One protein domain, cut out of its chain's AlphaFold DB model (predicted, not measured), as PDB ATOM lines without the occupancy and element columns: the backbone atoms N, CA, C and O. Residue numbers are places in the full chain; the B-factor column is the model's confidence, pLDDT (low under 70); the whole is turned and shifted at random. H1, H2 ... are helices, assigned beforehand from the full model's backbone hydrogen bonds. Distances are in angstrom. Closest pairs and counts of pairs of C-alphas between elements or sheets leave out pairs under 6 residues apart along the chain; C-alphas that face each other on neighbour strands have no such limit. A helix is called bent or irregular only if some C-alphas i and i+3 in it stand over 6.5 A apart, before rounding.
ATOM      1  N   GLU A  60     207.553 284.839  48.820       51.16
ATOM      2  CA  GLU A  60     208.626 285.382  49.669       51.16
ATOM      3  C   GLU A  60     208.840 286.889  49.492       51.16
ATOM      4  O   GLU A  60     208.916 287.627  50.478       51.16
ATOM      5  N   GLU A  61     208.872 287.368  48.247       50.72
ATOM      6  CA  GLU A  61     209.112 288.782  47.947       50.72
ATOM      7  C   GLU A  61     207.922 289.654  48.375       50.72
ATOM      8  O   GLU A  61     208.092 290.753  48.906       50.72
ATOM      9  N   ARG A  62     206.700 289.120  48.252       55.66
ATOM     10  CA  ARG A  62     205.481 289.809  48.684       55.66
ATOM     11  C   ARG A  62     205.379 289.894  50.211       55.66
ATOM     12  O   ARG A  62     204.958 290.930  50.724       55.66
ATOM     13  N   GLY A  63     205.782 288.852  50.942       58.38
ATOM     14  CA  GLY A  63     205.826 288.874  52.410       58.38
ATOM     15  C   GLY A  63     206.827 289.901  52.947       58.38
ATOM     16  O   GLY A  63     206.508 290.665  53.859       58.38
ATOM     17  N   TYR A  64     207.999 289.978  52.319       58.16
ATOM     18  CA  TYR A  64     209.044 290.951  52.635       58.16
ATOM     19  C   TYR A  64     208.622 292.403  52.358       58.16
ATOM     20  O   TYR A  64     208.721 293.262  53.239       58.16
ATOM     21  N   GLU A  65     208.090 292.680  51.165       64.94
ATOM     22  CA  GLU A  65     207.601 294.014  50.802       64.94
ATOM     23  C   GLU A  65     206.413 294.452  51.662       64.94
ATOM     24  O   GLU A  65     206.269 295.634  51.985       64.94
ATOM     25  N   SER A  66     205.580 293.499  52.085       64.00
ATOM     26  CA  SER A  66     204.508 293.770  53.037       64.00
ATOM     27  C   SER A  66     205.106 294.180  54.380       64.00
ATOM     28  O   SER A  66     204.830 295.285  54.843       64.00
ATOM     29  N   LEU A  67     205.992 293.372  54.976       65.94
ATOM     30  CA  LEU A  67     206.617 293.671  56.272       65.94
ATOM     31  C   LEU A  67     207.300 295.047  56.299       65.94
ATOM     32  O   LEU A  67     207.091 295.816  57.238       65.94
ATOM     33  N   LYS A  68     208.029 295.417  55.241       65.19
ATOM     34  CA  LYS A  68     208.646 296.749  55.122       65.19
ATOM     35  C   LYS A  68     207.646 297.906  55.159       65.19
ATOM     36  O   LYS A  68     207.904 298.903  55.827       65.19
ATOM     37  N   LYS A  69     206.515 297.788  54.458       63.56
ATOM     38  CA  LYS A  69     205.472 298.835  54.387       63.56
ATOM     39  C   LYS A  69     204.639 298.945  55.666       63.56
ATOM     40  O   LYS A  69     203.996 299.962  55.899       63.56
ATOM     41  N   ILE A  70     204.656 297.889  56.468       59.59
ATOM     42  CA  ILE A  70     203.821 297.664  57.653       59.59
ATOM     43  C   ILE A  70     204.525 298.149  58.932       59.59
ATOM     44  O   ILE A  70     203.898 298.708  59.827       59.59
ATOM     45  N   LEU A  71     205.856 298.085  58.984       60.19
ATOM     46  CA  LEU A  71     206.642 298.511  60.147       60.19
ATOM     47  C   LEU A  71     206.896 300.032  60.345       60.19
ATOM     48  O   LEU A  71     207.479 300.366  61.379       60.19
ATOM     49  N   PRO A  72     206.484 301.001  59.490       54.22
ATOM     50  CA  PRO A  72     206.747 302.412  59.791       54.22
ATOM     51  C   PRO A  72     205.942 302.930  60.994       54.22
ATOM     52  O   PRO A  72     206.316 303.943  61.573       54.22
ATOM     53  N   TRP A  73     204.891 302.227  61.441       47.84
ATOM     54  CA  TRP A  73     204.144 302.598  62.654       47.84
ATOM     55  C   TRP A  73     204.819 302.155  63.962       47.84
ATOM     56  O   TRP A  73     204.536 302.701  65.026       47.84
ATOM     57  N   THR A  74     205.737 301.185  63.899       50.91
ATOM     58  CA  THR A  74     206.520 300.711  65.048       50.91
ATOM     59  C   THR A  74     207.874 301.410  65.177       50.91
ATOM     60  O   THR A  74     208.548 301.200  66.187       50.91
ATOM     61  N   GLN A  75     208.229 302.312  64.247       49.06
ATOM     62  CA  GLN A  75     209.247 303.350  64.459       49.06
ATOM     63  C   GLN A  75     208.758 304.372  65.502       49.06
ATOM     64  O   GLN A  75     208.684 305.582  65.273       49.06
ATOM     65  N   SER A  76     208.490 303.906  66.725       50.62
ATOM     66  CA  SER A  76     208.810 304.740  67.874       50.62
ATOM     67  C   SER A  76     210.248 305.190  67.641       50.62
ATOM     68  O   SER A  76     211.103 304.341  67.392       50.62
ATOM     69  N   HIS A  77     210.510 306.497  67.650       53.22
ATOM     70  CA  HIS A  77     211.792 307.113  67.266       53.22
ATOM     71  C   HIS A  77     213.015 306.625  68.084       53.22
ATOM     72  O   HIS A  77     214.095 307.195  67.999       53.22
ATOM     73  N   ARG A  78     212.840 305.590  68.911       62.28
ATOM     74  CA  ARG A  78     213.800 304.999  69.833       62.28
ATOM     75  C   ARG A  78     214.317 303.622  69.411       62.28
ATOM     76  O   ARG A  78     215.350 303.232  69.932       62.28
ATOM     77  N   ILE A  79     213.635 302.877  68.529       68.00
ATOM     78  CA  ILE A  79     214.053 301.505  68.175       68.00
ATOM     79  C   ILE A  79     214.062 301.325  66.659       68.00
ATOM     80  O   ILE A  79     213.027 301.390  65.991       68.00
ATOM     81  N   LYS A  80     215.253 301.075  66.110       76.00
ATOM     82  CA  LYS A  80     215.443 300.677  64.714       76.00
ATOM     83  C   LYS A  80     214.994 299.227  64.571       76.00
ATOM     84  O   LYS A  80     215.494 298.375  65.290       76.00
ATOM     85  N   ILE A  81     214.060 298.951  63.665       82.25
ATOM     86  CA  ILE A  81     213.461 297.612  63.502       82.25
ATOM     87  C   ILE A  81     214.216 296.770  62.482       82.25
ATOM     88  O   ILE A  81     214.434 295.581  62.691       82.25
ATOM     89  N   ILE A  82     214.597 297.395  61.371       83.75
ATOM     90  CA  ILE A  82     215.288 296.741  60.263       83.75
ATOM     91  C   ILE A  82     216.783 297.017  60.388       83.75
ATOM     92  O   ILE A  82     217.190 298.169  60.566       83.75
ATOM     93  N   ALA A  83     217.590 295.965  60.313       81.00
ATOM     94  CA  ALA A  83     219.042 296.048  60.330       81.00
ATOM     95  C   ALA A  83     219.584 296.770  59.082       81.00
ATOM     96  O   ALA A  83     218.856 297.088  58.142       81.00
ATOM     97  N   GLU A  84     220.886 297.057  59.069       77.62
ATOM     98  CA  GLU A  84     221.536 297.771  57.957       77.62
ATOM     99  C   GLU A  84     221.479 297.014  56.630       77.62
ATOM    100  O   GLU A  84     221.472 297.631  55.569       77.62
ATOM    101  N   ASP A  85     221.344 295.689  56.684       77.62
ATOM    102  CA  ASP A  85     221.147 294.853  55.500       77.62
ATOM    103  C   ASP A  85     219.775 295.046  54.828       77.62
ATOM    104  O   ASP A  85     219.529 294.497  53.751       77.62
ATOM    105  N   GLY A  86     218.867 295.801  55.455       76.62
ATOM    106  CA  GLY A  86     217.530 296.083  54.944       76.62
ATOM    107  C   GLY A  86     216.599 294.869  54.906       76.62
ATOM    108  O   GLY A  86     215.472 295.002  54.425       76.62
ATOM    109  N   LYS A  87     217.059 293.704  55.378       82.94
ATOM    110  CA  LYS A  87     216.412 292.398  55.206       82.94
ATOM    111  C   LYS A  87     216.078 291.719  56.520       82.94
ATOM    112  O   LYS A  87     215.138 290.929  56.556       82.94
ATOM    113  N   THR A  88     216.822 292.014  57.579       87.19
ATOM    114  CA  THR A  88     216.662 291.345  58.866       87.19
ATOM    115  C   THR A  88     216.173 292.273  59.962       87.19
ATOM    116  O   THR A  88     216.278 293.497  59.868       87.19
ATOM    117  N   PHE A  89     215.618 291.677  61.014       90.06
ATOM    118  CA  PHE A  89     215.320 292.398  62.241       90.06
ATOM    119  C   PHE A  89     216.593 292.678  63.047       90.06
ATOM    120  O   PHE A  89     217.507 291.848  63.108       90.06
ATOM    121  N   THR A  90     216.634 293.852  63.678       89.75
ATOM    122  CA  THR A  90     217.667 294.202  64.661       89.75
ATOM    123  C   THR A  90     217.498 293.389  65.939       89.75
ATOM    124  O   THR A  90     216.388 292.982  66.295       89.75
ATOM    125  N   ASP A  91     218.594 293.196  66.668       90.31
ATOM    126  CA  ASP A  91     218.548 292.521  67.968       90.31
ATOM    127  C   ASP A  91     217.734 293.321  68.992       90.31
ATOM    128  O   ASP A  91     216.924 292.739  69.709       90.31
ATOM    129  N   ASP A  92     217.833 294.654  68.983       89.62
ATOM    130  CA  ASP A  92     217.036 295.531  69.853       89.62
ATOM    131  C   ASP A  92     215.530 295.336  69.657       89.62
ATOM    132  O   ASP A  92     214.758 295.322  70.620       89.62
ATOM    133  N   PHE A  93     215.090 295.166  68.408       89.88
ATOM    134  CA  PHE A  93     213.687 294.904  68.111       89.88
ATOM    135  C   PHE A  93     213.253 293.525  68.607       89.88
ATOM    136  O   PHE A  93     212.200 293.410  69.239       89.88
ATOM    137  N   VAL A  94     214.062 292.489  68.366       93.19
ATOM    138  CA  VAL A  94     213.782 291.129  68.855       93.19
ATOM    139  C   VAL A  94     213.693 291.127  70.383       93.19
ATOM    140  O   VAL A  94     212.725 290.616  70.946       93.19
ATOM    141  N   HIS A  95     214.635 291.783  71.057       92.88
ATOM    142  CA  HIS A  95     214.643 291.899  72.508       92.88
ATOM    143  C   HIS A  95     213.439 292.694  73.035       92.88
ATOM    144  O   HIS A  95     212.812 292.308  74.026       92.88
ATOM    145  N   LYS A  96     213.041 293.779  72.358       90.56
ATOM    146  CA  LYS A  96     211.838 294.544  72.719       90.56
ATOM    147  C   LYS A  96     210.568 293.700  72.603       90.56
ATOM    148  O   LYS A  96     209.717 293.765  73.487       90.56
ATOM    149  N   MET A  97     210.447 292.911  71.537       92.50
ATOM    150  CA  MET A  97     209.323 291.995  71.344       92.50
ATOM    151  C   MET A  97     209.248 290.950  72.463       92.50
ATOM    152  O   MET A  97     208.163 290.641  72.934       92.50
ATOM    153  N   LEU A  98     210.382 290.428  72.931       94.12
ATOM    154  CA  LEU A  98     210.389 289.418  73.994       94.12
ATOM    155  C   LEU A  98     210.214 290.001  75.404       94.12
ATOM    156  O   LEU A  98     209.660 289.330  76.273       94.12
ATOM    157  N   SER A  99     210.657 291.238  75.637       92.94
ATOM    158  CA  SER A  99     210.582 291.898  76.951       92.94
ATOM    159  C   SER A  99     209.235 292.571  77.234       92.94
ATOM    160  O   SER A  99     208.869 292.741  78.396       92.94
ATOM    161  N   ASP A 100     208.474 292.951  76.204       91.19
ATOM    162  CA  ASP A 100     207.190 293.642  76.344       91.19
ATOM    163  C   ASP A 100     206.059 292.851  75.681       91.19
ATOM    164  O   ASP A 100     205.808 292.946  74.477       91.19
ATOM    165  N   ARG A 101     205.327 292.091  76.502       90.75
ATOM    166  CA  ARG A 101     204.227 291.238  76.040       90.75
ATOM    167  C   ARG A 101     203.122 292.014  75.319       90.75
ATOM    168  O   ARG A 101     202.596 291.530  74.326       90.75
ATOM    169  N   ASN A 102     202.776 293.215  75.785       89.94
ATOM    170  CA  ASN A 102     201.722 294.025  75.164       89.94
ATOM    171  C   ASN A 102     202.161 294.507  73.775       89.94
ATOM    172  O   ASN A 102     201.390 294.457  72.814       89.94
ATOM    173  N   TYR A 103     203.418 294.937  73.659       88.69
ATOM    174  CA  TYR A 103     204.011 295.295  72.374       88.69
ATOM    175  C   TYR A 103     204.050 294.102  71.410       88.69
ATOM    176  O   TYR A 103     203.668 294.245  70.245       88.69
ATOM    177  N   MET A 104     204.441 292.924  71.902       92.31
ATOM    178  CA  MET A 104     204.458 291.682  71.131       92.31
ATOM    179  C   MET A 104     203.070 291.321  70.602       92.31
ATOM    180  O   MET A 104     202.904 291.166  69.396       92.31
ATOM    181  N   ASP A 105     202.067 291.252  71.483       90.94
ATOM    182  CA  ASP A 105     200.699 290.854  71.133       90.94
ATOM    183  C   ASP A 105     200.095 291.793  70.081       90.94
ATOM    184  O   ASP A 105     199.505 291.343  69.096       90.94
ATOM    185  N   LYS A 106     200.299 293.108  70.231       90.06
ATOM    186  CA  LYS A 106     199.861 294.103  69.237       90.06
ATOM    187  C   LYS A 106     200.564 293.929  67.897       90.06
ATOM    188  O   LYS A 106     199.916 294.016  66.853       90.06
ATOM    189  N   THR A 107     201.872 293.688  67.921       90.12
ATOM    190  CA  THR A 107     202.668 293.512  66.704       90.12
ATOM    191  C   THR A 107     202.279 292.227  65.978       90.12
ATOM    192  O   THR A 107     202.053 292.261  64.772       90.12
ATOM    193  N   PHE A 108     202.094 291.119  66.698       93.12
ATOM    194  CA  PHE A 108     201.626 289.852  66.136       93.12
ATOM    195  C   PHE A 108     200.217 289.952  65.554       93.12
ATOM    196  O   PHE A 108     199.994 289.524  64.421       93.12
ATOM    197  N   ALA A 109     199.279 290.578  66.272       90.88
ATOM    198  CA  ALA A 109     197.928 290.809  65.765       90.88
ATOM    199  C   ALA A 109     197.937 291.643  64.483       90.88
ATOM    200  O   ALA A 109     197.190 291.372  63.539       90.88
ATOM    201  N   TYR A 110     198.811 292.642  64.428       86.75
ATOM    202  CA  TYR A 110     198.985 293.453  63.241       86.75
ATOM    203  C   TYR A 110     199.612 292.662  62.085       86.75
ATOM    204  O   TYR A 110     199.086 292.719  60.976       86.75
ATOM    205  N   TRP A 111     200.657 291.868  62.331       89.38
ATOM    206  CA  TRP A 111     201.264 290.998  61.319       89.38
ATOM    207  C   TRP A 111     200.254 290.013  60.724       89.38
ATOM    208  O   TRP A 111     200.110 289.938  59.502       89.38
ATOM    209  N   ALA A 112     199.478 289.339  61.571       89.19
ATOM    210  CA  ALA A 112     198.446 288.409  61.129       89.19
ATOM    211  C   ALA A 112     197.340 289.109  60.321       89.19
ATOM    212  O   ALA A 112     196.928 288.603  59.279       89.19
ATOM    213  N   LYS A 113     196.904 290.311  60.735       87.75
ATOM    214  CA  LYS A 113     195.928 291.120  59.978       87.75
ATOM    215  C   LYS A 113     196.416 291.455  58.565       87.75
ATOM    216  O   LYS A 113     195.603 291.613  57.659       87.75
ATOM    217  N   GLN A 114     197.725 291.575  58.385       83.44
ATOM    218  CA  GLN A 114     198.351 291.870  57.100       83.44
ATOM    219  C   GLN A 114     198.699 290.613  56.289       83.44
ATOM    220  O   GLN A 114     199.268 290.722  55.207       83.44
ATOM    221  N   GLY A 115     198.359 289.420  56.790       85.00
ATOM    222  CA  GLY A 115     198.649 288.158  56.113       85.00
ATOM    223  C   GLY A 115     200.130 287.786  56.126       85.00
ATOM    224  O   GLY A 115     200.588 287.087  55.227       85.00
ATOM    225  N   ILE A 116     200.895 288.263  57.111       85.88
ATOM    226  CA  ILE A 116     202.298 287.877  57.263       85.88
ATOM    227  C   ILE A 116     202.364 286.461  57.828       85.88
ATOM    228  O   ILE A 116     201.949 286.200  58.956       85.88
ATOM    229  N   GLU A 117     202.907 285.543  57.041       88.69
ATOM    230  CA  GLU A 117     203.024 284.135  57.410       88.69
ATOM    231  C   GLU A 117     204.344 283.832  58.142       88.69
ATOM    232  O   GLU A 117     205.265 284.650  58.203       88.69
ATOM    233  N   LEU A 118     204.453 282.620  58.694       90.25
ATOM    234  CA  LEU A 118     205.607 282.191  59.488       90.25
ATOM    235  C   LEU A 118     206.924 282.186  58.688       90.25
ATOM    236  O   LEU A 118     207.979 282.508  59.233       90.25
ATOM    237  N   VAL A 119     206.869 281.840  57.397       90.12
ATOM    238  CA  VAL A 119     208.052 281.739  56.526       90.12
ATOM    239  C   VAL A 119     208.712 283.111  56.292       90.12
ATOM    240  O   VAL A 119     209.897 283.237  56.602       90.12
ATOM    241  N   PRO A 120     207.988 284.167  55.859       87.12
ATOM    242  CA  PRO A 120     208.536 285.524  55.801       87.12
ATOM    243  C   PRO A 120     209.147 286.003  57.125       87.12
ATOM    244  O   PRO A 120     210.247 286.559  57.132       87.12
ATOM    245  N   THR A 121     208.483 285.740  58.256       89.75
ATOM    246  CA  THR A 121     208.998 286.119  59.581       89.75
ATOM    247  C   THR A 121     210.299 285.385  59.916       89.75
ATOM    248  O   THR A 121     211.251 286.010  60.386       89.75
ATOM    249  N   ARG A 122     210.392 284.079  59.622       93.31
ATOM    250  CA  ARG A 122     211.633 283.301  59.774       93.31
ATOM    251  C   ARG A 122     212.766 283.896  58.942       93.31
ATOM    252  O   ARG A 122     213.876 284.038  59.452       93.31
ATOM    253  N   ASN A 123     212.490 284.268  57.693       90.31
ATOM    254  CA  ASN A 123     213.489 284.840  56.792       90.31
ATOM    255  C   ASN A 123     214.042 286.173  57.326       90.31
ATOM    256  O   ASN A 123     215.251 286.391  57.282       90.31
ATOM    257  N   MET A 124     213.191 287.028  57.905       88.81
ATOM    258  CA  MET A 124     213.632 288.286  58.529       88.81
ATOM    259  C   MET A 124     214.362 288.081  59.861       88.81
ATOM    260  O   MET A 124     215.239 288.868  60.217       88.81
ATOM    261  N   LEU A 125     214.047 287.017  60.600       91.56
ATOM    262  CA  LEU A 125     214.810 286.646  61.789       91.56
ATOM    263  C   LEU A 125     216.160 286.010  61.436       91.56
ATOM    264  O   LEU A 125     217.086 286.161  62.218       91.56
ATOM    265  N   ARG A 126     216.316 285.384  60.261       89.25
ATOM    266  CA  ARG A 126     217.556 284.834  59.666       89.25
ATOM    267  C   ARG A 126     218.317 283.807  60.517       89.25
ATOM    268  O   ARG A 126     218.419 282.650  60.124       89.25
ATOM    269  N   ASP A 127     218.881 284.226  61.642       89.50
ATOM    270  CA  ASP A 127     219.677 283.397  62.541       89.50
ATOM    271  C   ASP A 127     218.786 282.658  63.550       89.50
ATOM    272  O   ASP A 127     218.340 283.224  64.545       89.50
ATOM    273  N   MET A 128     218.530 281.380  63.271       91.25
ATOM    274  CA  MET A 128     217.764 280.482  64.144       91.25
ATOM    275  C   MET A 128     218.628 279.759  65.185       91.25
ATOM    276  O   MET A 128     218.086 278.989  65.972       91.25
ATOM    277  N   THR A 129     219.948 279.973  65.195       90.81
ATOM    278  CA  THR A 129     220.819 279.477  66.277       90.81
ATOM    279  C   THR A 129     220.761 280.391  67.501       90.81
ATOM    280  O   THR A 129     221.023 279.959  68.620       90.81
ATOM    281  N   ASN A 130     220.342 281.642  67.300       94.25
ATOM    282  CA  ASN A 130     220.029 282.580  68.362       94.25
ATOM    283  C   ASN A 130     218.691 282.214  69.041       94.25
ATOM    284  O   ASN A 130     217.626 282.223  68.413       94.25
ATOM    285  N   ASN A 131     218.751 281.937  70.345       94.69
ATOM    286  CA  ASN A 131     217.600 281.513  71.145       94.69
ATOM    287  C   ASN A 131     216.463 282.542  71.175       94.69
ATOM    288  O   ASN A 131     215.299 282.145  71.154       94.69
ATOM    289  N   ASP A 132     216.763 283.840  71.186       94.94
ATOM    290  CA  ASP A 132     215.743 284.894  71.222       94.94
ATOM    291  C   ASP A 132     214.977 284.936  69.898       94.94
ATOM    292  O   ASP A 132     213.745 284.945  69.868       94.94
ATOM    293  N   ARG A 133     215.701 284.874  68.777       95.44
ATOM    294  CA  ARG A 133     215.104 284.847  67.436       95.44
ATOM    295  C   ARG A 133     214.255 283.589  67.232       95.44
ATOM    296  O   ARG A 133     213.129 283.691  66.740       95.44
ATOM    297  N   MET A 134     214.741 282.423  67.665       95.94
ATOM    298  CA  MET A 134     213.961 281.181  67.647       95.94
ATOM    299  C   MET A 134     212.714 281.289  68.538       95.94
ATOM    300  O   MET A 134     211.611 280.983  68.089       95.94
ATOM    301  N   THR A 135     212.866 281.785  69.768       96.00
ATOM    302  CA  THR A 135     211.759 281.969  70.719       96.00
ATOM    303  C   THR A 135     210.684 282.878  70.137       96.00
ATOM    304  O   THR A 135     209.496 282.558  70.209       96.00
ATOM    305  N   LEU A 136     211.078 283.991  69.516       95.50
ATOM    306  CA  LEU A 136     210.144 284.928  68.908       95.50
ATOM    307  C   LEU A 136     209.361 284.281  67.756       95.50
ATOM    308  O   LEU A 136     208.141 284.451  67.676       95.50
ATOM    309  N   LEU A 137     210.030 283.490  66.908       95.69
ATOM    310  CA  LEU A 137     209.376 282.743  65.832       95.69
ATOM    311  C   LEU A 137     208.379 281.709  66.382       95.69
ATOM    312  O   LEU A 137     207.254 281.621  65.891       95.69
ATOM    313  N   THR A 138     208.759 280.963  67.422       95.88
ATOM    314  CA  THR A 138     207.880 279.987  68.082       95.88
ATOM    315  C   THR A 138     206.650 280.658  68.686       95.88
ATOM    316  O   THR A 138     205.532 280.183  68.485       95.88
ATOM    317  N   LYS A 139     206.819 281.792  69.379       96.25
ATOM    318  CA  LYS A 139     205.689 282.551  69.936       96.25
ATOM    319  C   LYS A 139     204.762 283.068  68.831       96.25
ATOM    320  O   LYS A 139     203.548 282.982  68.991       96.25
ATOM    321  N   TYR A 140     205.305 283.512  67.695       95.00
ATOM    322  CA  TYR A 140     204.478 283.905  66.550       95.00
ATOM    323  C   TYR A 140     203.719 282.716  65.940       95.00
ATOM    324  O   TYR A 140     202.539 282.833  65.629       95.00
ATOM    325  N   SER A 141     204.347 281.541  65.842       95.56
ATOM    326  CA  SER A 141     203.654 280.318  65.414       95.56
ATOM    327  C   SER A 141     202.488 279.967  66.343       95.56
ATOM    328  O   SER A 141     201.404 279.643  65.869       95.56
ATOM    329  N   TYR A 142     202.679 280.062  67.662       95.88
ATOM    330  CA  TYR A 142     201.599 279.837  68.623       95.88
ATOM    331  C   TYR A 142     200.488 280.881  68.515       95.88
ATOM    332  O   TYR A 142     199.320 280.514  68.623       95.88
ATOM    333  N   PHE A 143     200.829 282.142  68.241       95.12
ATOM    334  CA  PHE A 143     199.843 283.184  67.964       95.12
ATOM    335  C   PHE A 143     198.938 282.826  66.787       95.12
ATOM    336  O   PHE A 143     197.717 282.894  66.911       95.12
ATOM    337  N   LEU A 144     199.531 282.405  65.666       93.19
ATOM    338  CA  LEU A 144     198.784 282.009  64.470       93.19
ATOM    339  C   LEU A 144     197.891 280.783  64.721       93.19
ATOM    340  O   LEU A 144     196.786 280.713  64.190       93.19
ATOM    341  N   ASP A 145     198.334 279.865  65.582       93.62
ATOM    342  CA  ASP A 145     197.572 278.685  66.008       93.62
ATOM    343  C   ASP A 145     196.484 278.988  67.062       93.62
ATOM    344  O   ASP A 145     195.768 278.075  67.482       93.62
ATOM    345  N   GLY A 146     196.381 280.226  67.560       91.44
ATOM    346  CA  GLY A 146     195.478 280.582  68.662       91.44
ATOM    347  C   GLY A 146     195.862 279.958  70.012       91.44
ATOM    348  O   GLY A 146     195.024 279.830  70.904       91.44
TER     349      GLY A 146
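This is residues 60 to 146 of the 150 residues of the protein "RxLR effector protein" of Phytophthora parasitica (strain INRA-310) (UniProt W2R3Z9). Four short helices, H2, H3, H4 and H5, are set mostly crosswise in a compact, rounded cluster, with H5 packing on the other three and folding back on H4 as a helical hairpin. H1 is on the far side from H5 and meets H4 with its residues 60 to 64, and a long loop, residues 74 to 90, leads from it to H2. The printed part has 87 residues with five named helices, H1 to H5 in chain order, and no named strand: all helix. The radius of gyration of the C-alphas is 11.7 A, and the spans are 31 by 28 by 26 A.

H5, residues 131 to 144, touches H4, residues 118 to 125, at a shallow tilt of 24 degrees, opposite ways; the closest C-alphas, of Leu 125 and Arg 133, are 5.9 A apart. With residues 132 to 136 alone, H5 touches H2, residues 91 to 99, at a steep tilt of 55 degrees; the closest C-alphas are those of Val 94 and Arg 133, 6.6 A apart. H5 and H3, residues 101 to 113, only just touch, with 3 pairs of C-alphas within 8 A, the closest those of Phe 108 and Tyr 140, 6.6 A apart. H2 and H3 touch only at the corner, the C-alphas of Met 97 and Met 104 being closest at 4.9 A. H1, residues 60 to 73, touches H4 with residues 60 to 64 alone, closest at the C-alphas of Gly 63 and Pro 120, 5.5 A; H1 and H5 are apart. Every O i to N i+4 pair is within hydrogen-bond range in H2, H3, H4 and H5, and 8 of 10 are in H1.

H1 begins with C-alpha 60 at (208.626, 285.382, 49.669), measures 22.0 A and is irregular, C-alphas 70 and 73 being 7.0 A apart. H3 measures 18.1 A. H5 measures 20.0 A and ends with C-alpha 144 at (198.784, 282.009, 64.470).

The C-alphas of Glu 84 and Gly 146, the two farthest apart, are 33.0 A apart. The printed part has no cut; the link from H1 to H2 is long, the others tight. Mean pLDDT of the printed part is 82.6, with residues 60 to 79 under 70.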